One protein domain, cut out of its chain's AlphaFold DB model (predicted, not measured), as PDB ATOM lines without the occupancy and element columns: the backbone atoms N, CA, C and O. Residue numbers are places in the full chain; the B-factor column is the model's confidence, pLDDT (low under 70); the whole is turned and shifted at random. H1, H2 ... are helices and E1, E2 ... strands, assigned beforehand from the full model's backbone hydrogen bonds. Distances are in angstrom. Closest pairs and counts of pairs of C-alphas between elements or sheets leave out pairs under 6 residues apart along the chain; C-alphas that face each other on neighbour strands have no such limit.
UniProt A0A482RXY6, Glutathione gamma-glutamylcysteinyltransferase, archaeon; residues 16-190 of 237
ATOM      1  N   CYS A  16      47.095  26.049 173.189       96.38
ATOM      2  CA  CYS A  16      46.286  25.550 174.306       96.38
ATOM      3  C   CYS A  16      47.113  24.868 175.409       96.38
ATOM      4  O   CYS A  16      46.877  25.098 176.595       96.38
ATOM      5  N   GLY A  17      48.132  24.080 175.044       96.81
ATOM      6  CA  GLY A  17      49.048  23.458 176.005       96.81
ATOM      7  C   GLY A  17      49.948  24.458 176.737       96.81
ATOM      8  O   GLY A  17      50.154  24.307 177.940       96.81
ATOM      9  N   LEU A  18      50.436  25.497 176.048       96.88
ATOM     10  CA  LEU A  18      51.242  26.561 176.656       96.88
ATOM     11  C   LEU A  18      50.386  27.458 177.553       96.88
ATOM     12  O   LEU A  18      50.731  27.643 178.711       96.88
ATOM     13  N   GLY A  19      49.230  27.926 177.076       95.38
ATOM     14  CA  GLY A  19      48.300  28.743 177.860       95.38
ATOM     15  C   GLY A  19      47.829  28.028 179.128       95.38
ATOM     16  O   GLY A  19      47.859  28.602 180.216       95.38
ATOM     17  N   SER A  20      47.495  26.735 179.022       97.00
ATOM     18  CA  SER A  20      47.143  25.908 180.187       97.00
ATOM     19  C   SER A  20      48.284  25.812 181.195       97.00
ATOM     20  O   SER A  20      48.054  25.868 182.406       97.00
ATOM     21  N   LEU A  21      49.516  25.658 180.708       96.88
ATOM     22  CA  LEU A  21      50.685  25.552 181.566       96.88
ATOM     23  C   LEU A  21      51.018  26.896 182.223       96.88
ATOM     24  O   LEU A  21      51.187  26.927 183.436       96.88
ATOM     25  N   THR A  22      51.012  27.999 181.475       95.44
ATOM     26  CA  THR A  22      51.202  29.361 181.990       95.44
ATOM     27  C   THR A  22      50.240  29.669 183.134       95.44
ATOM     28  O   THR A  22      50.668  30.083 184.211       95.44
ATOM     29  N   MET A  23      48.941  29.400 182.951       94.06
ATOM     30  CA  MET A  23      47.956  29.559 184.027       94.06
ATOM     31  C   MET A  23      48.312  28.735 185.262       94.06
ATOM     32  O   MET A  23      48.214  29.219 186.387       94.06
ATOM     33  N   SER A  24      48.708  27.482 185.046       95.06
ATOM     34  CA  SER A  24      48.958  26.540 186.129       95.06
ATOM     35  C   SER A  24      50.223  26.891 186.911       95.06
ATOM     36  O   SER A  24      50.200  26.850 188.136       95.06
ATOM     37  N   LEU A  25      51.303  27.288 186.233       94.69
ATOM     38  CA  LEU A  25      52.551  27.712 186.873       94.69
ATOM     39  C   LEU A  25      52.352  28.997 187.689       94.69
ATOM     40  O   LEU A  25      52.802  29.070 188.832       94.69
ATOM     41  N   ASN A  26      51.603  29.966 187.151       93.25
ATOM     42  CA  ASN A  26      51.250  31.186 187.879       93.25
ATOM     43  C   ASN A  26      50.350  30.895 189.095       93.25
ATOM     44  O   ASN A  26      50.560  31.460 190.164       93.25
ATOM     45  N   ALA A  27      49.382  29.979 188.984       90.69
ATOM     46  CA  ALA A  27      48.536  29.578 190.115       90.69
ATOM     47  C   ALA A  27      49.319  28.851 191.227       90.69
ATOM     48  O   ALA A  27      48.983  28.961 192.413       90.69
ATOM     49  N   LEU A  28      50.386  28.143 190.848       90.94
ATOM     50  CA  LEU A  28      51.353  27.539 191.765       90.94
ATOM     51  C   LEU A  28      52.344  28.549 192.364       90.94
ATOM     52  O   LEU A  28      53.109  28.164 193.241       90.94
ATOM     53  N   LEU A  29      52.313  29.820 191.941       90.25
ATOM     54  CA  LEU A  29      53.240  30.875 192.369       90.25
ATOM     55  C   LEU A  29      54.716  30.539 192.099       90.25
ATOM     56  O   LEU A  29      55.600  30.952 192.848       90.25
ATOM     57  N   LEU A  30      54.992  29.789 191.029       91.25
ATOM     58  CA  LEU A  30      56.365  29.532 190.605       91.25
ATOM     59  C   LEU A  30      56.980  30.816 190.028       91.25
ATOM     60  O   LEU A  30      56.336  31.540 189.270       91.25
ATOM     61  N   ASP A  31      58.235  31.094 190.383       91.69
ATOM     62  CA  ASP A  31      58.972  32.245 189.859       91.69
ATOM     63  C   ASP A  31      59.581  31.886 188.492       91.69
ATOM     64  O   ASP A  31      60.445  31.005 188.442       91.69
ATOM     65  N   PRO A  32      59.210  32.566 187.390       92.75
ATOM     66  CA  PRO A  32      59.778  32.297 186.068       92.75
ATOM     67  C   PRO A  32      61.265  32.660 185.960       92.75
ATOM     68  O   PRO A  32      61.883  32.375 184.935       92.75
ATOM     69  N   LYS A  33      61.838  33.354 186.961       91.62
ATOM     70  CA  LYS A  33      63.220  33.881 186.963       91.62
ATOM     71  C   LYS A  33      63.543  34.766 185.752       91.62
ATOM     72  O   LYS A  33      64.698  35.066 185.466       91.62
ATOM     73  N   ARG A  34      62.497  35.223 185.066       92.25
ATOM     74  CA  ARG A  34      62.515  36.074 183.881       92.25
ATOM     75  C   ARG A  34      61.512  37.196 184.095       92.25
ATOM     76  O   ARG A  34      60.441  36.992 184.665       92.25
ATOM     77  N   VAL A  35      61.876  38.391 183.654       92.69
ATOM     78  CA  VAL A  35      60.971  39.542 183.661       92.69
ATOM     79  C   VAL A  35      59.946  39.362 182.547       92.69
ATOM     80  O   VAL A  35      60.314  39.048 181.416       92.69
ATOM     81  N   TRP A  36      58.674  39.571 182.871       90.06
ATOM     82  CA  TRP A  36      57.592  39.632 181.891       90.06
ATOM     83  C   TRP A  36      57.369  41.064 181.416       90.06
ATOM     84  O   TRP A  36      57.459  41.344 180.223       90.06
ATOM     85  N   GLN A  37      57.137  41.989 182.353       88.00
ATOM     86  CA  GLN A  37      56.891  43.394 182.040       88.00
ATOM     87  C   GLN A  37      57.378  44.304 183.171       88.00
ATOM     88  O   GLN A  37      56.934  44.186 184.309       88.00
ATOM     89  N   GLY A  38      58.272  45.248 182.869       90.56
ATOM     90  CA  GLY A  38      58.810  46.175 183.871       90.56
ATOM     91  C   GLY A  38      59.536  45.440 185.002       90.56
ATOM     92  O   GLY A  38      60.545  44.789 184.762       90.56
ATOM     93  N   VAL A  39      59.022  45.541 186.230       89.56
ATOM     94  CA  VAL A  39      59.553  44.826 187.410       89.56
ATOM     95  C   VAL A  39      58.839  43.498 187.685       89.56
ATOM     96  O   VAL A  39      59.218  42.764 188.596       89.56
ATOM     97  N   TRP A  40      57.794  43.177 186.917       87.44
ATOM     98  CA  TRP A  40      56.930  42.029 187.166       87.44
ATOM     99  C   TRP A  40      57.513  40.752 186.564       87.44
ATOM    100  O   TRP A  40      57.840  40.694 185.374       87.44
ATOM    101  N   ARG A  41      57.596  39.707 187.390       92.06
ATOM    102  CA  ARG A  41      57.909  38.337 186.971       92.06
ATOM    103  C   ARG A  41      56.618  37.532 186.960       92.06
ATOM    104  O   ARG A  41      55.975  37.374 187.992       92.06
ATOM    105  N   TRP A  42      56.232  37.083 185.775       90.88
ATOM    106  CA  TRP A  42      54.985  36.375 185.518       90.88
ATOM    107  C   TRP A  42      55.200  35.406 184.362       90.88
ATOM    108  O   TRP A  42      55.893  35.762 183.410       90.88
ATOM    109  N   PHE A  43      54.648  34.194 184.420       94.31
ATOM    110  CA  PHE A  43      54.743  33.307 183.265       94.31
ATOM    111  C   PHE A  43      53.903  33.849 182.113       94.31
ATOM    112  O   PHE A  43      52.740  34.216 182.288       94.31
ATOM    113  N   ASP A  44      54.504  33.818 180.934       92.81
ATOM    114  CA  ASP A  44      53.895  34.097 179.644       92.81
ATOM    115  C   ASP A  44      54.200  32.924 178.705       92.81
ATOM    116  O   ASP A  44      55.214  32.239 178.878       92.81
ATOM    117  N   ASP A  45      53.331  32.651 177.731       92.38
ATOM    118  CA  ASP A  45      53.521  31.500 176.838       92.38
ATOM    119  C   ASP A  45      54.811  31.592 176.002       92.38
ATOM    120  O   ASP A  45      55.421  30.560 175.712       92.38
ATOM    121  N   SER A  46      55.302  32.806 175.726       92.38
ATOM    122  CA  SER A  46      56.592  33.047 175.072       92.38
ATOM    123  C   SER A  46      57.805  32.600 175.897       92.38
ATOM    124  O   SER A  46      58.918  32.514 175.373       92.38
ATOM    125  N   MET A  47      57.619  32.291 177.183       94.62
ATOM    126  CA  MET A  47      58.685  31.796 178.054       94.62
ATOM    127  C   MET A  47      58.834  30.270 178.031       94.62
ATOM    128  O   MET A  47      59.796  29.745 178.588       94.62
ATOM    129  N   LEU A  48      57.894  29.547 177.416       95.38
ATOM    130  CA  LEU A  48      57.786  28.089 177.504       95.38
ATOM    131  C   LEU A  48      58.421  27.373 176.297       95.38
ATOM    132  O   LEU A  48      57.747  26.657 175.557       95.38
ATOM    133  N   ASP A  49      59.732  27.541 176.113       94.88
ATOM    134  CA  ASP A  49      60.482  27.102 174.922       94.88
ATOM    135  C   ASP A  49      61.571  26.035 175.181       94.88
ATOM    136  O   ASP A  49      62.106  25.445 174.241       94.88
ATOM    137  N   CYS A  50      61.847  25.695 176.444       93.81
ATOM    138  CA  CYS A  50      62.958  24.814 176.850       93.81
ATOM    139  C   CYS A  50      62.924  23.382 176.256       93.81
ATOM    140  O   CYS A  50      63.964  22.741 176.119       93.81
ATOM    141  N   CYS A  51      61.740  22.843 175.927       95.06
ATOM    142  CA  CYS A  51      61.571  21.459 175.455       95.06
ATOM    143  C   CYS A  51      61.094  21.359 174.002       95.06
ATOM    144  O   CYS A  51      61.100  20.261 173.428       95.06
ATOM    145  N   SER A  52      60.622  22.464 173.427       93.19
ATOM    146  CA  SER A  52      60.164  22.555 172.044       93.19
ATOM    147  C   SER A  52      60.202  24.020 171.607       93.19
ATOM    148  O   SER A  52      59.580  24.839 172.281       93.19
ATOM    149  N   PRO A  53      60.848  24.355 170.477       95.62
ATOM    150  CA  PRO A  53      60.836  25.717 169.950       95.62
ATOM    151  C   PRO A  53      59.409  26.204 169.681       95.62
ATOM    152  O   PRO A  53      58.588  25.446 169.156       95.62
ATOM    153  N   LEU A  54      59.128  27.474 169.989       94.81
ATOM    154  CA  LEU A  54      57.788  28.052 169.844       94.81
ATOM    155  C   LEU A  54      57.271  27.995 168.404       94.81
ATOM    156  O   LEU A  54      56.095  27.704 168.205       94.81
ATOM    157  N   ASP A  55      58.130  28.188 167.400       95.88
ATOM    158  CA  ASP A  55      57.731  28.111 165.986       95.88
ATOM    159  C   ASP A  55      57.208  26.724 165.607       95.88
ATOM    160  O   ASP A  55      56.221  26.600 164.882       95.88
ATOM    161  N   LYS A  56      57.798  25.669 166.175       95.69
ATOM    162  CA  LYS A  56      57.293  24.307 165.996       95.69
ATOM    163  C   LYS A  56      55.937  24.129 166.677       95.69
ATOM    164  O   LYS A  56      55.019  23.569 166.082       95.69
ATOM    165  N   VAL A  57      55.786  24.650 167.897       95.81
ATOM    166  CA  VAL A  57      54.515  24.586 168.640       95.81
ATOM    167  C   VAL A  57      53.404  25.355 167.914       95.81
ATOM    168  O   VAL A  57      52.254  24.925 167.918       95.81
ATOM    169  N   ARG A  58      53.723  26.463 167.234       94.12
ATOM    170  CA  ARG A  58      52.745  27.222 166.433       94.12
ATOM    171  C   ARG A  58      52.173  26.389 165.290       94.12
ATOM    172  O   ARG A  58      50.977  26.487 165.022       94.12
ATOM    173  N   LEU A  59      53.010  25.577 164.647       93.62
ATOM    174  CA  LEU A  59      52.632  24.760 163.494       93.62
ATOM    175  C   LEU A  59      51.914  23.467 163.893       93.62
ATOM    176  O   LEU A  59      50.904  23.117 163.291       93.62
ATOM    177  N   GLU A  60      52.429  22.760 164.898       93.88
ATOM    178  CA  GLU A  60      52.019  21.381 165.206       93.88
ATOM    179  C   GLU A  60      51.207  21.258 166.506       93.88
ATOM    180  O   GLU A  60      50.608  20.216 166.774       93.88
ATOM    181  N   GLY A  61      51.183  22.306 167.331       95.25
ATOM    182  CA  GLY A  61      50.742  22.216 168.717       95.25
ATOM    183  C   GLY A  61      51.787  21.539 169.605       95.25
ATOM    184  O   GLY A  61      52.988  21.550 169.325       95.25
ATOM    185  N   ILE A  62      51.341  20.966 170.722       97.56
ATOM    186  CA  ILE A  62      52.226  20.326 171.698       97.56
ATOM    187  C   ILE A  62      51.613  19.041 172.249       97.56
ATOM    188  O   ILE A  62      50.404  18.939 172.441       97.56
ATOM    189  N   THR A  63      52.462  18.051 172.518       98.12
ATOM    190  CA  THR A  63      52.050  16.743 173.036       98.12
ATOM    191  C   THR A  63      52.093  16.704 174.564       98.12
ATOM    192  O   THR A  63      52.885  17.411 175.192       98.12
ATOM    193  N   LEU A  64      51.297  15.829 175.187       98.44
ATOM    194  CA  LEU A  64      51.259  15.648 176.648       98.44
ATOM    195  C   LEU A  64      52.653  15.468 177.301       98.44
ATOM    196  O   LEU A  64      52.945  16.182 178.265       98.44
ATOM    197  N   PRO A  65      53.562  14.601 176.796       98.38
ATOM    198  CA  PRO A  65      54.906  14.487 177.366       98.38
ATOM    199  C   PRO A  65      55.751  15.758 177.200       98.38
ATOM    200  O   PRO A  65      56.585  16.047 178.060       98.38
ATOM    201  N   LYS A  66      55.535  16.548 176.140       98.31
ATOM    202  CA  LYS A  66      56.221  17.836 175.959       98.31
ATOM    203  C   LYS A  66      55.686  18.905 176.909       98.31
ATOM    204  O   LYS A  66      56.503  19.607 177.492       98.31
ATOM    205  N   VAL A  67      54.374  18.965 177.160       98.38
ATOM    206  CA  VAL A  67      53.808  19.840 178.209       98.38
ATOM    207  C   VAL A  67      54.385  19.475 179.581       98.38
ATOM    208  O   VAL A  67      54.819  20.353 180.320       98.38
ATOM    209  N   ALA A  68      54.487  18.181 179.901       98.50
ATOM    210  CA  ALA A  68      55.118  17.736 181.145       98.50
ATOM    211  C   ALA A  68      56.606  18.117 181.236       98.50
ATOM    212  O   ALA A  68      57.091  18.453 182.312       98.50
ATOM    213  N   CYS A  69      57.338  18.069 180.120       98.44
ATOM    214  CA  CYS A  69      58.729  18.520 180.054       98.44
ATOM    215  C   CYS A  69      58.848  20.026 180.334       98.44
ATOM    216  O   CYS A  69      59.640  20.416 181.189       98.44
ATOM    217  N   LEU A  70      58.017  20.849 179.680       97.94
ATOM    218  CA  LEU A  70      57.979  22.297 179.902       97.94
ATOM    219  C   LEU A  70      57.648  22.636 181.359       97.94
ATOM    220  O   LEU A  70      58.263  23.522 181.941       97.94
ATOM    221  N   ALA A  71      56.712  21.911 181.971       97.56
ATOM    222  CA  ALA A  71      56.370  22.108 183.372       97.56
ATOM    223  C   ALA A  71      57.568  21.827 184.300       97.56
ATOM    224  O   ALA A  71      57.877  22.645 185.165       97.56
ATOM    225  N   ARG A  72      58.288  20.716 184.080       97.19
ATOM    226  CA  ARG A  72      59.479  20.362 184.873       97.19
ATOM    227  C   ARG A  72      60.607  21.375 184.723       97.19
ATOM    228  O   ARG A  72      61.201  21.764 185.720       97.19
ATOM    229  N   CYS A  73      60.900  21.809 183.498       95.62
ATOM    230  CA  CYS A  73      61.995  22.756 183.274       95.62
ATOM    231  C   CYS A  73      61.717  24.139 183.891       95.62
ATOM    232  O   CYS A  73      62.656  24.877 184.162       95.62
ATOM    233  N   ASN A  74      60.444  24.465 184.145       95.19
ATOM    234  CA  ASN A  74      60.009  25.693 184.809       95.19
ATOM    235  C   ASN A  74      59.737  25.494 186.315       95.19
ATOM    236  O   ASN A  74      59.010  26.273 186.927       95.19
ATOM    237  N   GLY A  75      60.311  24.448 186.920       93.50
ATOM    238  CA  GLY A  75      60.348  24.265 188.374       93.50
ATOM    239  C   GLY A  75      59.149  23.538 188.990       93.50
ATOM    240  O   GLY A  75      59.100  23.388 190.209       93.50
ATOM    241  N   ALA A  76      58.191  23.055 188.193       95.38
ATOM    242  CA  ALA A  76      57.078  22.269 188.721       95.38
ATOM    243  C   ALA A  76      57.453  20.790 188.907       95.38
ATOM    244  O   ALA A  76      58.060  20.156 188.040       95.38
ATOM    245  N   ASN A  77      56.970  20.190 189.993       96.19
ATOM    246  CA  ASN A  77      56.866  18.741 190.126       96.19
ATOM    247  C   ASN A  77      55.694  18.233 189.280       96.19
ATOM    248  O   ASN A  77      54.594  18.783 189.353       96.19
ATOM    249  N   VAL A  78      55.912  17.166 188.501       97.50
ATOM    250  CA  VAL A  78      54.939  16.691 187.500       97.50
ATOM    251  C   VAL A  78      54.702  15.185 187.588       97.50
ATOM    252  O   VAL A  78      55.584  14.397 187.227       97.50
ATOM    253  N   LYS A  79      53.470  14.790 187.938       97.94
ATOM    254  CA  LYS A  79      52.931  13.439 187.696       97.94
ATOM    255  C   LYS A  79      52.222  13.445 186.342       97.94
ATOM    256  O   LYS A  79      51.245  14.168 186.181       97.94
ATOM    257  N   LEU A  80      52.715  12.670 185.376       98.56
ATOM    258  CA  LEU A  80      52.062  12.465 184.076       98.56
ATOM    259  C   LEU A  80      51.282  11.155 184.122       98.56
ATOM    260  O   LEU A  80      51.852  10.126 184.477       98.56
ATOM    261  N   VAL A  81      50.009  11.203 183.738       98.69
ATOM    262  CA  VAL A  81      49.132  10.034 183.661       98.69
ATOM    263  C   VAL A  81      48.507   9.950 182.273       98.69
ATOM    264  O   VAL A  81      47.985  10.944 181.767       98.69
ATOM    265  N   TYR A  82      48.559   8.771 181.656       98.69
ATOM    266  CA  TYR A  82      47.860   8.489 180.403       98.69
ATOM    267  C   TYR A  82      46.469   7.909 180.686       98.69
ATOM    268  O   TYR A  82      46.285   7.203 181.676       98.69
ATOM    269  N   GLY A  83      45.488   8.214 179.838       97.62
ATOM    270  CA  GLY A  83      44.088   7.837 180.053       97.62
ATOM    271  C   GLY A  83      43.864   6.327 180.175       97.62
ATOM    272  O   GLY A  83      43.030   5.909 180.965       97.62
ATOM    273  N   ASP A  84      44.652   5.522 179.464       97.12
ATOM    274  CA  ASP A  84      44.624   4.053 179.490       97.12
ATOM    275  C   ASP A  84      45.371   3.430 180.680       97.12
ATOM    276  O   ASP A  84      45.325   2.218 180.875       97.12
ATOM    277  N   SER A  85      46.080   4.240 181.472       97.94
ATOM    278  CA  SER A  85      46.910   3.760 182.586       97.94
ATOM    279  C   SER A  85      46.227   3.817 183.956       97.94
ATOM    280  O   SER A  85      46.839   3.431 184.948       97.94
ATOM    281  N   VAL A  86      44.988   4.311 184.025       97.69
ATOM    282  CA  VAL A  86      44.226   4.513 185.270       97.69
ATOM    283  C   VAL A  86      42.751   4.195 185.064       97.69
ATOM    284  O   VAL A  86      42.258   4.312 183.946       97.69
ATOM    285  N   SER A  87      42.036   3.830 186.132       98.56
ATOM    286  CA  SER A  87      40.578   3.687 186.071       98.56
ATOM    287  C   SER A  87      39.864   5.044 186.178       98.56
ATOM    288  O   SER A  87      40.468   6.078 186.488       98.56
ATOM    289  N   VAL A  88      38.545   5.063 185.954       98.69
ATOM    290  CA  VAL A  88      37.747   6.279 186.165       98.69
ATOM    291  C   VAL A  88      37.666   6.657 187.650       98.69
ATOM    292  O   VAL A  88      37.607   7.838 187.992       98.69
ATOM    293  N   GLU A  89      37.702   5.680 188.554       98.62
ATOM    294  CA  GLU A  89      37.769   5.870 190.008       98.62
ATOM    295  C   GLU A  89      39.089   6.514 190.432       98.62
ATOM    296  O   GLU A  89      39.077   7.464 191.224       98.62
ATOM    297  N   ASP A  90      40.210   6.071 189.860       98.50
ATOM    298  CA  ASP A  90      41.519   6.697 190.073       98.50
ATOM    299  C   ASP A  90      41.514   8.147 189.573       98.50
ATOM    300  O   ASP A  90      41.928   9.064 190.287       98.50
ATOM    301  N   PHE A  91      40.977   8.379 188.368       98.69
ATOM    302  CA  PHE A  91      40.850   9.724 187.806       98.69
ATOM    303  C   PHE A  91      39.989  10.636 188.688       98.69
ATOM    304  O   PHE A  91      40.377  11.769 188.973       98.69
ATOM    305  N   ARG A  92      38.853  10.139 189.189       98.56
ATOM    306  CA  ARG A  92      37.989  10.877 190.121       98.56
ATOM    307  C   ARG A  92      38.678  11.193 191.433       98.56
ATOM    308  O   ARG A  92      38.533  12.307 191.934       98.56
ATOM    309  N   THR A  93      39.457  10.256 191.958       97.69
ATOM    310  CA  THR A  93      40.264  10.474 193.159       97.69
ATOM    311  C   THR A  93      41.281  11.590 192.928       97.69
ATOM    312  O   THR A  93      41.387  12.504 193.747       97.69
ATOM    313  N   ASP A  94      41.971  11.583 191.786       97.38
ATOM    314  CA  ASP A  94      42.946  12.617 191.434       97.38
ATOM    315  C   ASP A  94      42.290  13.995 191.201       97.38
ATOM    316  O   ASP A  94      42.816  15.006 191.678       97.38
ATOM    317  N   VAL A  95      41.123  14.058 190.545       97.62
ATOM    318  CA  VAL A  95      40.340  15.298 190.359       97.62
ATOM    319  C   VAL A  95      39.852  15.850 191.700       97.62
ATOM    320  O   VAL A  95      40.043  17.035 191.990       97.62
ATOM    321  N   SER A  96      39.253  14.994 192.531       96.00
ATOM    322  CA  SER A  96      38.748  15.354 193.856       96.00
ATOM    323  C   SER A  96      39.870  15.885 194.746       96.00
ATOM    324  O   SER A  96      39.743  16.969 195.319       96.00
ATOM    325  N   ARG A  97      41.014  15.188 194.783       92.81
ATOM    326  CA  ARG A  97      42.209  15.603 195.527       92.81
ATOM    327  C   ARG A  97      42.662  17.004 195.131       92.81
ATOM    328  O   ARG A  97      42.798  17.860 195.995       92.81
ATOM    329  N   VAL A  98      42.850  17.264 193.839       92.44
ATOM    330  CA  VAL A  98      43.335  18.569 193.357       92.44
ATOM    331  C   VAL A  98      42.334  19.702 193.615       92.44
ATOM    332  O   VAL A  98      42.737  20.843 193.817       92.44
ATOM    333  N   CYS A  99      41.032  19.407 193.655       92.12
ATOM    334  CA  CYS A  99      39.994  20.420 193.859       92.12
ATOM    335  C   CYS A  99      39.654  20.711 195.332       92.12
ATOM    336  O   CYS A  99      38.995  21.727 195.592       92.12
ATOM    337  N   SER A 100      40.076  19.840 196.256       87.44
ATOM    338  CA  SER A 100      39.704  19.876 197.683       87.44
ATOM    339  C   SER A 100      40.800  20.415 198.605       87.44
ATOM    340  O   SER A 100      40.551  20.615 199.790       87.44
ATOM    341  N   LEU A 101      42.011  20.639 198.090       72.56
ATOM    342  CA  LEU A 101      43.127  21.141 198.890       72.56
ATOM    343  C   LEU A 101      42.864  22.592 199.336       72.56
ATOM    344  O   LEU A 101      42.565  23.439 198.484       72.56
ATOM    345  N   PRO A 102      42.957  22.901 200.645       65.19
ATOM    346  CA  PRO A 102      42.804  24.267 201.127       65.19
ATOM    347  C   PRO A 102      43.974  25.143 200.645       65.19
ATOM    348  O   PRO A 102      45.042  24.642 200.277       65.19
ATOM    349  N   ALA A 103      43.747  26.457 200.554       59.78
ATOM    350  CA  ALA A 103      44.609  27.400 199.822       59.78
ATOM    351  C   ALA A 103      46.048  27.536 200.377       59.78
ATOM    352  O   ALA A 103      46.942  28.042 199.684       59.78
ATOM    353  N   ASP A 104      46.229  27.089 201.613       61.38
ATOM    354  CA  ASP A 104      47.413  27.053 202.473       61.38
ATOM    355  C   ASP A 104      48.155  25.698 202.451       61.38
ATOM    356  O   ASP A 104      49.302  25.612 202.891       61.38
ATOM    357  N   SER A 105      47.549  24.649 201.887       64.12
ATOM    358  CA  SER A 105      48.181  23.334 201.693       64.12
ATOM    359  C   SER A 105      48.991  23.246 200.389       64.12
ATOM    360  O   SER A 105      48.987  24.174 199.577       64.12
ATOM    361  N   HIS A 106      49.713  22.131 200.179       70.62
ATOM    362  CA  HIS A 106      50.516  21.871 198.974       70.62
ATOM    363  C   HIS A 106      49.696  22.134 197.706       70.62
ATOM    364  O   HIS A 106      48.897  21.295 197.298       70.62
ATOM    365  N   ARG A 107      49.881  23.298 197.074       80.38
ATOM    366  CA  ARG A 107      49.072  23.686 195.918       80.38
ATOM    367  C   ARG A 107      49.294  22.692 194.790       80.38
ATOM    368  O   ARG A 107      50.431  22.426 194.395       80.38
ATOM    369  N   GLN A 108      48.193  22.149 194.286       91.56
ATOM    370  CA  GLN A 108      48.198  21.273 193.129       91.56
ATOM    371  C   GLN A 108      47.269  21.828 192.061       91.56
ATOM    372  O   GLN A 108      46.207  22.366 192.363       91.56
ATOM    373  N   VAL A 109      47.675  21.681 190.806       94.69
ATOM    374  CA  VAL A 109      46.858  22.030 189.644       94.69
ATOM    375  C   VAL A 109      46.858  20.843 188.694       94.69
ATOM    376  O   VAL A 109      47.888  20.205 188.488       94.69
ATOM    377  N   MET A 110      45.704  20.536 188.111       97.62
ATOM    378  CA  MET A 110      45.580  19.501 187.090       97.62
ATOM    379  C   MET A 110      45.362  20.158 185.731       97.62
ATOM    380  O   MET A 110      44.480  21.003 185.592       97.62
ATOM    381  N   VAL A 111      46.128  19.728 184.729       98.50
ATOM    382  CA  VAL A 111      45.901  20.064 183.317       98.50
ATOM    383  C   VAL A 111      45.548  18.789 182.572       98.50
ATOM    384  O   VAL A 111      46.318  17.827 182.583       98.50
ATOM    385  N   VAL A 112      44.394  18.783 181.915       98.69
ATOM    386  CA  VAL A 112      43.929  17.656 181.102       98.69
ATOM    387  C   VAL A 112      44.294  17.873 179.640       98.69
ATOM    388  O   VAL A 112      44.164  18.978 179.120       98.69
ATOM    389  N   SER A 113      44.728  16.807 178.976       98.69
ATOM    390  CA  SER A 113      44.781  16.660 177.526       98.69
ATOM    391  C   SER A 113      43.612  15.775 177.121       98.69
ATOM    392  O   SER A 113      43.542  14.620 177.536       98.69
ATOM    393  N   TYR A 114      42.674  16.296 176.338       98.56
ATOM    394  CA  TYR A 114      41.440  15.580 176.022       98.56
ATOM    395  C   TYR A 114      41.021  15.754 174.563       98.56
ATOM    396  O   TYR A 114      41.496  16.627 173.834       98.56
ATOM    397  N   SER A 115      40.159  14.853 174.104       98.19
ATOM    398  CA  SER A 115      39.548  14.882 172.780       98.19
ATOM    399  C   SER A 115      38.267  15.711 172.817       98.19
ATOM    400  O   SER A 115      37.256  15.284 173.376       98.19
ATOM    401  N   ARG A 116      38.264  16.868 172.151       97.44
ATOM    402  CA  ARG A 116      37.053  17.681 171.960       97.44
ATOM    403  C   ARG A 116      35.948  16.911 171.248       97.44
ATOM    404  O   ARG A 116      34.789  17.043 171.620       97.44
ATOM    405  N   LYS A 117      36.303  16.051 170.288       97.19
ATOM    406  CA  LYS A 117      35.331  15.218 169.561       97.19
ATOM    407  C   LYS A 117      34.525  14.322 170.497       97.19
ATOM    408  O   LYS A 117      33.326  14.173 170.295       97.19
ATOM    409  N   THR A 118      35.173  13.760 171.518       97.56
ATOM    410  CA  THR A 118      34.512  12.892 172.503       97.56
ATOM    411  C   THR A 118      33.522  13.670 173.366       97.56
ATOM    412  O   THR A 118      32.495  13.131 173.748       97.56
ATOM    413  N   LEU A 119      33.779  14.961 173.597       97.06
ATOM    414  CA  LEU A 119      32.861  15.876 174.281       97.06
ATOM    415  C   LEU A 119      31.883  16.585 173.329       97.06
ATOM    416  O   LEU A 119      31.271  17.581 173.708       97.06
ATOM    417  N   HIS A 120      31.761  16.123 172.082       96.06
ATOM    418  CA  HIS A 120      30.920  16.740 171.046       96.06
ATOM    419  C   HIS A 120      31.247  18.220 170.766       96.06
ATOM    420  O   HIS A 120      30.405  18.998 170.320       96.06
ATOM    421  N   GLN A 121      32.499  18.608 170.994       95.25
ATOM    422  CA  GLN A 121      33.038  19.925 170.685       95.25
ATOM    423  C   GLN A 121      33.786  19.898 169.352       95.25
ATOM    424  O   GLN A 121      34.334  18.883 168.920       95.25
ATOM    425  N   SER A 122      33.859  21.052 168.694       92.62
ATOM    426  CA  SER A 122      34.586  21.172 167.432       92.62
ATOM    427  C   SER A 122      36.100  21.238 167.672       92.62
ATOM    428  O   SER A 122      36.583  21.949 168.555       92.62
ATOM    429  N   GLY A 123      36.876  20.543 166.842       90.25
ATOM    430  CA  GLY A 123      38.331  20.405 166.992       90.25
ATOM    431  C   GLY A 123      38.745  18.971 167.319       90.25
ATOM    432  O   GLY A 123      37.937  18.050 167.216       90.25
ATOM    433  N   SER A 124      40.017  18.767 167.656       90.31
ATOM    434  CA  SER A 124      40.590  17.448 167.950       90.31
ATOM    435  C   SER A 124      41.136  17.386 169.381       90.31
ATOM    436  O   SER A 124      40.343  17.314 170.314       90.31
ATOM    437  N   GLY A 125      42.456  17.376 169.573       94.94
ATOM    438  CA  GLY A 125      43.077  17.451 170.895       94.94
ATOM    439  C   GLY A 125      43.010  18.865 171.468       94.94
ATOM    440  O   GLY A 125      43.080  19.835 170.717       94.94
ATOM    441  N   HIS A 126      42.871  18.967 172.787       97.81
ATOM    442  CA  HIS A 126      42.894  20.233 173.513       97.81
ATOM    443  C   HIS A 126      43.522  20.058 174.892       97.81
ATOM    444  O   HIS A 126      43.487  18.959 175.451       97.81
ATOM    445  N   PHE A 127      44.066  21.144 175.433       98.38
ATOM    446  CA  PHE A 127      44.558  21.211 176.805       98.38
ATOM    447  C   PHE A 127      43.808  22.283 177.573       98.38
ATOM    448  O   PHE A 127      43.555  23.359 177.031       98.38
ATOM    449  N   SER A 128      43.457  22.007 178.826       97.94
ATOM    450  CA  SER A 128      42.908  23.016 179.737       97.94
ATOM    451  C   SER A 128      43.115  22.614 181.198       97.94
ATOM    452  O   SER A 128      43.121  21.418 181.506       97.94
ATOM    453  N   PRO A 129      43.275  23.576 182.120       97.56
ATOM    454  CA  PRO A 129      43.271  23.289 183.547       97.56
ATOM    455  C   PRO A 129      41.879  22.899 184.061       97.56
ATOM    456  O   PRO A 129      40.853  23.359 183.548       97.56
ATOM    457  N   ILE A 130      41.842  22.102 185.125       97.38
ATOM    458  CA  ILE A 130      40.620  21.838 185.894       97.38
ATOM    459  C   ILE A 130      40.435  22.938 186.941       97.38
ATOM    460  O   ILE A 130      41.336  23.194 187.730       97.38
ATOM    461  N   GLY A 131      39.270  23.589 186.958       94.50
ATOM    462  CA  GLY A 131      38.953  24.671 187.904       94.50
ATOM    463  C   GLY A 131      38.206  24.229 189.160       94.50
ATOM    464  O   GLY A 131      38.242  24.910 190.190       94.50
ATOM    465  N   GLY A 132      37.534  23.081 189.105       95.19
ATOM    466  CA  GLY A 132      36.725  22.591 190.210       95.19
ATOM    467  C   GLY A 132      36.063  21.249 189.932       95.19
ATOM    468  O   GLY A 132      35.990  20.790 188.792       95.19
ATOM    469  N   TYR A 133      35.555  20.653 191.005       97.38
ATOM    470  CA  TYR A 133      34.832  19.392 191.005       97.38
ATOM    471  C   TYR A 133      33.551  19.551 191.823       97.38
ATOM    472  O   TYR A 133      33.582  20.106 192.919       97.38
ATOM    473  N   HIS A 134      32.432  19.085 191.279       97.56
ATOM    474  CA  HIS A 134      31.134  19.079 191.941       97.56
ATOM    475  C   HIS A 134      30.765  17.634 192.282       97.56
ATOM    476  O   HIS A 134      30.206  16.926 191.446       97.56
ATOM    477  N   ALA A 135      31.039  17.219 193.521       97.06
ATOM    478  CA  ALA A 135      30.913  15.827 193.958       97.06
ATOM    479  C   ALA A 135      29.497  15.252 193.777       97.06
ATOM    480  O   ALA A 135      29.345  14.184 193.197       97.06
ATOM    481  N   GLU A 136      28.448  15.979 194.182       97.38
ATOM    482  CA  GLU A 136      27.069  15.450 194.131       97.38
ATOM    483  C   GLU A 136      26.563  15.162 192.709       97.38
ATOM    484  O   GLU A 136      25.725  14.287 192.516       97.38
ATOM    485  N   LYS A 137      27.052  15.908 191.710       97.94
ATOM    486  CA  LYS A 137      26.651  15.769 190.301       97.94
ATOM    487  C   LYS A 137      27.701  15.036 189.464       97.94
ATOM    488  O   LYS A 137      27.494  14.869 188.269       97.94
ATOM    489  N   ASP A 138      28.823  14.659 190.074       98.38
ATOM    490  CA  ASP A 138      30.016  14.114 189.422       98.38
ATOM    491  C   ASP A 138      30.449  14.921 188.180       98.38
ATOM    492  O   ASP A 138      30.670  14.377 187.098       98.38
ATOM    493  N   MET A 139      30.541  16.249 188.329       98.56
ATOM    494  CA  MET A 139      30.899  17.172 187.241       98.56
ATOM    495  C   MET A 139      32.264  17.814 187.474       98.56
ATOM    496  O   MET A 139      32.610  18.178 188.597       98.56
ATOM    497  N   VAL A 140      33.008  18.041 186.394       98.56
ATOM    498  CA  VAL A 140      34.324  18.688 186.398       98.56
ATOM    499  C   VAL A 140      34.254  19.998 185.616       98.56
ATOM    500  O   VAL A 140      33.722  20.034 184.507       98.56
ATOM    501  N   LEU A 141      34.783  21.079 186.191       98.06
ATOM    502  CA  LEU A 141      34.874  22.385 185.540       98.06
ATOM    503  C   LEU A 141      36.159  22.462 184.715       98.06
ATOM    504  O   LEU A 141      37.255  22.488 185.277       98.06
ATOM    505  N   ILE A 142      36.018  22.557 183.397       97.81
ATOM    506  CA  ILE A 142      37.123  22.810 182.474       97.81
ATOM    507  C   ILE A 142      37.280  24.322 182.307       97.81
ATOM    508  O   ILE A 142      36.351  25.005 181.869       97.81
ATOM    509  N   MET A 143      38.467  24.843 182.618       96.44
ATOM    510  CA  MET A 143      38.830  26.241 182.371       96.44
ATOM    511  C   MET A 143      39.367  26.382 180.943       96.44
ATOM    512  O   MET A 143      40.577  26.478 180.744       96.44
ATOM    513  N   ASP A 144      38.474  26.325 179.948       95.38
ATOM    514  CA  ASP A 144      38.876  26.295 178.535       95.38
ATOM    515  C   ASP A 144      39.677  27.550 178.147       95.38
ATOM    516  O   ASP A 144      39.175  28.677 178.176       95.38
ATOM    517  N   VAL A 145      40.950  27.340 177.798       93.94
ATOM    518  CA  VAL A 145      41.891  28.413 177.438       93.94
ATOM    519  C   VAL A 145      41.613  29.015 176.059       93.94
ATOM    520  O   VAL A 145      41.975  30.166 175.807       93.94
ATOM    521  N   ALA A 146      40.896  28.292 175.193       92.88
ATOM    522  CA  ALA A 146      40.442  28.765 173.888       92.88
ATOM    523  C   ALA A 146      39.163  29.601 174.030       92.88
ATOM    524  O   ALA A 146      38.101  29.267 173.493       92.88
ATOM    525  N   ARG A 147      39.254  30.711 174.767       89.69
ATOM    526  CA  ARG A 147      38.102  31.552 175.124       89.69
ATOM    527  C   ARG A 147      37.338  32.129 173.936       89.69
ATOM    528  O   ARG A 147      36.162  32.449 174.073       89.69
ATOM    529  N   PHE A 148      37.984  32.252 172.777       86.31
ATOM    530  CA  PHE A 148      37.321  32.653 171.532       86.31
ATOM    531  C   PHE A 148      36.307  31.611 171.036       86.31
ATOM    532  O   PHE A 148      35.543  31.891 170.116       86.31
ATOM    533  N   LYS A 149      36.318  30.403 171.610       89.62
ATOM    534  CA  LYS A 149      35.548  29.259 171.139       89.62
ATOM    535  C   LYS A 149      34.598  28.696 172.184       89.62
ATOM    536  O   LYS A 149      33.439  28.458 171.859       89.62
ATOM    537  N   TYR A 150      35.069  28.490 173.414       91.44
ATOM    538  CA  TYR A 150      34.238  27.984 174.507       91.44
ATOM    539  C   TYR A 150      34.529  28.742 175.811       91.44
ATOM    540  O   TYR A 150      35.693  29.016 176.110       91.44
ATOM    541  N   PRO A 151      33.499  29.090 176.606       93.75
ATOM    542  CA  PRO A 151      33.697  29.572 177.969       93.75
ATOM    543  C   PRO A 151      34.128  28.416 178.894       93.75
ATOM    544  O   PRO A 151      34.018  27.246 178.507       93.75
ATOM    545  N   PRO A 152      34.551  28.704 180.141       95.06
ATOM    546  CA  PRO A 152      34.612  27.679 181.174       95.06
ATOM    547  C   PRO A 152      33.274  26.944 181.287       95.06
ATOM    548  O   PRO A 152      32.215  27.573 181.297       95.06
ATOM    549  N   HIS A 153      33.318  25.617 181.341       96.38
ATOM    550  CA  HIS A 153      32.118  24.789 181.276       96.38
ATOM    551  C   HIS A 153      32.269  23.513 182.103       96.38
ATOM    552  O   HIS A 153      33.366  22.985 182.287       96.38
ATOM    553  N   TRP A 154      31.139  23.027 182.609       98.19
ATOM    554  CA  TRP A 154      31.061  21.787 183.369       98.19
ATOM    555  C   TRP A 154      30.788  20.613 182.436       98.19
ATOM    556  O   TRP A 154      29.914  20.698 181.574       98.19
ATOM    557  N   VAL A 155      31.488  19.504 182.651       98.50
ATOM    558  CA  VAL A 155      31.243  18.231 181.960       98.50
ATOM    559  C   VAL A 155      31.110  17.092 182.969       98.50
ATOM    560  O   VAL A 155      31.737  17.169 184.029       98.50
ATOM    561  N   PRO A 156      30.333  16.034 182.676       98.69
ATOM    562  CA  PRO A 156      30.338  14.834 183.506       98.69
ATOM    563  C   PRO A 156      31.745  14.243 183.578       98.69
ATOM    564  O   PRO A 156      32.446  14.172 182.563       98.69
ATOM    565  N   LEU A 157      32.160  13.798 184.762       98.75
ATOM    566  CA  LEU A 157      33.495  13.247 184.977       98.75
ATOM    567  C   LEU A 157      33.751  12.033 184.086       98.75
ATOM    568  O   LEU A 157      34.819  11.942 183.484       98.75
ATOM    569  N   GLN A 158      32.753  11.155 183.941       98.69
ATOM    570  CA  GLN A 158      32.824  10.011 183.032       98.69
ATOM    571  C   GLN A 158      33.093  10.454 181.588       98.69
ATOM    572  O   GLN A 158      33.999   9.936 180.948       98.69
ATOM    573  N   SER A 159      32.378  11.466 181.089       98.69
ATOM    574  CA  SER A 159      32.582  11.973 179.727       98.69
ATOM    575  C   SER A 159      33.976  12.574 179.537       98.69
ATOM    576  O   SER A 159      34.587  12.395 178.482       98.69
ATOM    577  N   LEU A 160      34.508  13.271 180.549       98.75
ATOM    578  CA  LEU A 160      35.883  13.768 180.507       98.75
ATOM    579  C   LEU A 160      36.896  12.622 180.511       98.75
ATOM    580  O   LEU A 160      37.833  12.663 179.721       98.75
ATOM    581  N   TYR A 161      36.693  11.600 181.343       98.81
ATOM    582  CA  TYR A 161      37.525  10.398 181.370       98.81
ATOM    583  C   TYR A 161      37.541   9.690 180.010       98.81
ATOM    584  O   TYR A 161      38.613   9.385 179.486       98.81
ATOM    585  N   ASP A 162      36.374   9.519 179.386       98.75
ATOM    586  CA  ASP A 162      36.251   8.947 178.045       98.75
ATOM    587  C   ASP A 162      37.004   9.800 177.014       98.75
ATOM    588  O   ASP A 162      37.596   9.277 176.072       98.75
ATOM    589  N   ALA A 163      37.051  11.124 177.199       98.69
ATOM    590  CA  ALA A 163      37.802  12.037 176.342       98.69
ATOM    591  C   ALA A 163      39.332  11.952 176.516       98.69
ATOM    592  O   ALA A 163      40.055  12.474 175.659       98.69
ATOM    593  N   LEU A 164      39.839  11.277 177.555       98.62
ATOM    594  CA  LEU A 164      41.270  10.989 177.741       98.62
ATOM    595  C   LEU A 164      41.734   9.755 176.949       98.62
ATOM    596  O   LEU A 164      42.919   9.633 176.642       98.62
ATOM    597  N   GLN A 165      40.808   8.854 176.609       98.25
ATOM    598  CA  GLN A 165      41.104   7.557 175.990       98.25
ATOM    599  C   GLN A 165      41.569   7.619 174.526       98.25
ATOM    600  O   GLN A 165      42.389   6.795 174.132       98.25
ATOM    601  N   PRO A 166      41.098   8.544 173.663       98.00
ATOM    602  CA  PRO A 166      41.505   8.526 172.267       98.00
ATOM    603  C   PRO A 166      43.006   8.783 172.105       98.00
ATOM    604  O   PRO A 166      43.559   9.695 172.726       98.00
ATOM    605  N   ILE A 167      43.634   8.033 171.201       98.19
ATOM    606  CA  ILE A 167      45.058   8.147 170.874       98.19
ATOM    607  C   ILE A 167      45.371   9.527 170.275       98.19
ATOM    608  O   ILE A 167      44.611  10.070 169.463       98.19
ATOM    609  N   ASP A 168      46.482  10.117 170.707       97.50
ATOM    610  CA  ASP A 168      47.135  11.244 170.051       97.50
ATOM    611  C   ASP A 168      48.040  10.710 168.920       97.50
ATOM    612  O   ASP A 168      49.041  10.044 169.208       97.50
ATOM    613  N   PRO A 169      47.735  11.000 167.638       96.25
ATOM    614  CA  PRO A 169      48.526  10.524 166.504       96.25
ATOM    615  C   PRO A 169      50.003  10.936 166.547       96.25
ATOM    616  O   PRO A 169      50.838  10.225 165.997       96.25
ATOM    617  N   ALA A 170      50.342  12.052 167.202       95.75
ATOM    618  CA  ALA A 170      51.720  12.536 167.281       95.75
ATOM    619  C   ALA A 170      52.600  11.695 168.222       95.75
ATOM    620  O   ALA A 170      53.824  11.708 168.102       95.75
ATOM    621  N   THR A 171      51.994  10.980 169.176       96.62
ATOM    622  CA  THR A 171      52.724  10.173 170.171       96.62
ATOM    623  C   THR A 171      52.375   8.691 170.138       96.62
ATOM    624  O   THR A 171      53.076   7.894 170.758       96.62
ATOM    625  N   ASN A 172      51.300   8.325 169.436       97.75
ATOM    626  CA  ASN A 172      50.711   6.991 169.445       97.75
ATOM    627  C   ASN A 172      50.399   6.475 170.865       97.75
ATOM    628  O   ASN A 172      50.462   5.278 171.136       97.75
ATOM    629  N   LYS A 173      50.088   7.394 171.785       98.06
ATOM    630  CA  LYS A 173      49.621   7.104 173.143       98.06
ATOM    631  C   LYS A 173      48.262   7.741 173.372       98.06
ATOM    632  O   LYS A 173      47.900   8.684 172.668       98.06
ATOM    633  N   CYS A 174      47.520   7.250 174.362       98.19
ATOM    634  CA  CYS A 174      46.320   7.935 174.825       98.19
ATOM    635  C   CYS A 174      46.646   9.378 175.215       98.19
ATOM    636  O   CYS A 174      47.795   9.739 175.493       98.19
ATOM    637  N   ARG A 175      45.613  10.215 175.262       98.38
ATOM    638  CA  ARG A 175      45.725  11.490 175.967       98.38
ATOM    639  C   ARG A 175      45.757  11.214 177.478       98.38
ATOM    640  O   ARG A 175      46.144  10.129 177.907       98.38
ATOM    641  N   GLY A 176      45.427  12.184 178.319       98.62
ATOM    642  CA  GLY A 176      45.573  12.008 179.761       98.62
ATOM    643  C   GLY A 176      45.677  13.331 180.485       98.62
ATOM    644  O   GLY A 176      45.079  14.317 180.072       98.62
ATOM    645  N   TYR A 177      46.439  13.379 181.564       98.88
ATOM    646  CA  TYR A 177      46.567  14.585 182.367       98.88
ATOM    647  C   TYR A 177      47.928  14.674 183.040       98.88
ATOM    648  O   TYR A 177      48.663  13.694 183.180       98.88
ATOM    649  N   ILE A 178      48.262  15.887 183.461       98.69
ATOM    650  CA  ILE A 178      49.374  16.145 184.362       98.69
ATOM    651  C   ILE A 178      48.850  16.748 185.654       98.69
ATOM    652  O   ILE A 178      47.938  17.575 185.647       98.69
ATOM    653  N   MET A 179      49.459  16.341 186.759       97.69
ATOM    654  CA  MET A 179      49.272  16.963 188.062       97.69
ATOM    655  C   MET A 179      50.552  17.698 188.416       97.69
ATOM    656  O   MET A 179      51.634  17.102 188.440       97.69
ATOM    657  N   LEU A 180      50.405  18.992 188.646       96.25
ATOM    658  CA  LEU A 180      51.474  19.938 188.895       96.25
ATOM    659  C   LEU A 180      51.474  20.313 190.370       96.25
ATOM    660  O   LEU A 180      50.411  20.502 190.956       96.25
ATOM    661  N   SER A 181      52.658  20.424 190.957       93.81
ATOM    662  CA  SER A 181      52.854  20.869 192.338       93.81
ATOM    663  C   SER A 181      54.198  21.576 192.483       93.81
ATOM    664  O   SER A 181      55.052  21.480 191.601       93.81
ATOM    665  N   VAL A 182      54.388  22.284 193.591       90.19
ATOM    666  CA  VAL A 182      55.670  22.905 193.950       90.19
ATOM    667  C   VAL A 182      56.487  21.917 194.791       90.19
ATOM    668  O   VAL A 182      55.914  21.095 195.508       90.19
ATOM    669  N   SER A 183      57.817  21.946 194.686       79.50
ATOM    670  CA  SER A 183      58.684  21.178 195.591       79.50
ATOM    671  C   SER A 183      58.715  21.807 196.989       79.50
ATOM    672  O   SER A 183      58.529  23.014 197.136       79.50
ATOM    673  N   GLU A 184      58.994  21.019 198.032       71.62
ATOM    674  CA  GLU A 184      59.147  21.564 199.395       71.62
ATOM    675  C   GLU A 184      60.334  22.526 199.536       71.62
ATOM    676  O   GLU A 184      60.391  23.316 200.476       71.62
ATOM    677  N   GLU A 185      61.304  22.451 198.629       69.75
ATOM    678  CA  GLU A 185      62.434  23.375 198.554       69.75
ATOM    679  C   GLU A 185      61.989  24.719 197.971       69.75
ATOM    680  O   GLU A 185      62.064  25.737 198.650       69.75
ATOM    681  N   THR A 186      61.360  24.708 196.793       70.12
ATOM    682  CA  THR A 186      60.813  25.920 196.159       70.12
ATOM    683  C   THR A 186      59.728  26.585 197.015       70.12
ATOM    684  O   THR A 186      59.591  27.805 197.013       70.12
ATOM    685  N   ARG A 187      58.974  25.806 197.802       64.88
ATOM    686  CA  ARG A 187      57.989  26.341 198.751       64.88
ATOM    687  C   ARG A 187      58.643  27.156 199.869       64.88
ATOM    688  O   ARG A 187      58.091  28.183 200.253       64.88
ATOM    689  N   ARG A 188      59.795  26.720 200.393       59.34
ATOM    690  CA  ARG A 188      60.527  27.455 201.440       59.34
ATOM    691  C   ARG A 188      61.040  28.795 200.922       59.34
ATOM    692  O   ARG A 188      60.884  29.795 201.615       59.34
ATOM    693  N   ASP A 189      61.509  28.839 199.680       58.12
ATOM    694  CA  ASP A 189      61.923  30.091 199.041       58.12
ATOM    695  C   ASP A 189      60.738  31.054 198.850       58.12
ATOM    696  O   ASP A 189      60.861  32.249 199.117       58.12
ATOM    697  N   CYS A 190      59.565  30.539 198.459       53.50
ATOM    698  CA  CYS A 190      58.343  31.336 198.294       53.50
ATOM    699  C   CYS A 190      57.722  31.811 199.618       53.50
ATOM    700  O   CYS A 190      57.095  32.868 199.640       53.50
TER     701      CYS A 190
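Overview. This is residues 16 to 190 of the 237 residues of the protein "Glutathione gamma-glutamylcysteinyltransferase" of archaeon (UniProt A0A482RXY6). A strongly twisted sheet of six strands makes the core, with H1 and H3 side by side over one face and H4 and H5 packed on the other, where the sheet curls round H5: three layers, helices on both faces of a sheet. H2 and H6 sit off the sheet, and residues 28 to 53, a long stretch with no named element, run from H1 to H2. The 175 printed residues, with six named helices and six named strands, follow the order H1 H2 H3 E1 H4 E2 E3 E4 E5 H5 E6 H6. The sheet's order is E1 - E6 - E2 - E3 - E4 - E5, all antiparallel, and the class is mixed, helices and strands. The whole is compact, with a radius of gyration of the C-alphas of 15.6 A, and rounded, spanning 43 by 39 by 30 A.

Arrangement. Start with H1, residues 16 to 27, on the sheet at a height of 8.2 A, over E2, residues 108 to 115, and E3, residues 125 to 134. It runs along the strands, at 8 degrees to E2 on the local plane; its closest C-alphas to E3 are those of Gly 17 and Phe 127, 5.1 A apart. H2, residues 54 to 60, is not on the sheet and touches no helix. H3, residues 64 to 73, is on the same face as H1 and touches it, the closest C-alphas being those of Gly 17 and Val 67, 6.4 A apart; they run the same way at a steep tilt of 36 degrees, only just steep. H3 has a height of 8.7 A over the sheet and runs along the strands, at 2 degrees on the local plane to E6, residues 176 to 181. Look next at E1, residues 77 to 82, an edge strand antiparallel to E6, with N 79 and O 179 within hydrogen-bond range at 3.0 A. H4, residues 88 to 100, is on the opposite face from H1; its closest C-alpha to E3 is that of Cys 99, 5.4 A from that of Gly 132. E1, H4 and E2 form a split strand-helix-strand unit, two strands running the same way with E6 between them, and its crossover is right-handed. E6 and E2 are antiparallel, with N 111 and O 178 at 3.0 A. E2, E3, E4, residues 139 to 142, and E5, residues 153 to 156, form a meander, each strand the antiparallel neighbour of the one before. Look there for N 114 and O 126 at 2.9 A, N 131 and O 141 at 2.8 A, and N 140 and O 155 at 2.8 A. E3 bends by 72 degrees at residue 131, and its pairing is staggered: residues 125 to 129 pair with E2, residues 130 to 134 with E4. H5, residues 157 to 164, touches H4 through residues 88 to 92 of H4 alone, with the C-alphas of Val 88 and Tyr 161 closest at 6.3 A; their lines are only just about perpendicular, at 70.1 degrees. H6, residues 184 to 190, is not on the sheet and touches no helix. In H1 to H6 every O i to N i+4 pair is within hydrogen-bond range.

Along the chain. Find C-alpha 16 at (46.286, 25.550, 174.306), where H1 begins its 16.5 A. H3 measures 14.5 A and H4 17.9 A. E2 runs 23.0 A from C-alpha 108 at (48.198, 21.273, 193.129), and E3 24.3 A. E1 and E6 measure 16.8 and 17.0 A. H6 ends at C-alpha 190, (58.343, 31.336, 198.294).

Size, cuts and confidence. The C-alphas farthest apart are those of Gly 38 and Ser 87, 46.3 A. The printed part has no cut; its long links are H1 to H2 and H5 to E6. Confidence is under 70 at residues 102 to 105, 185 and 187 to 190.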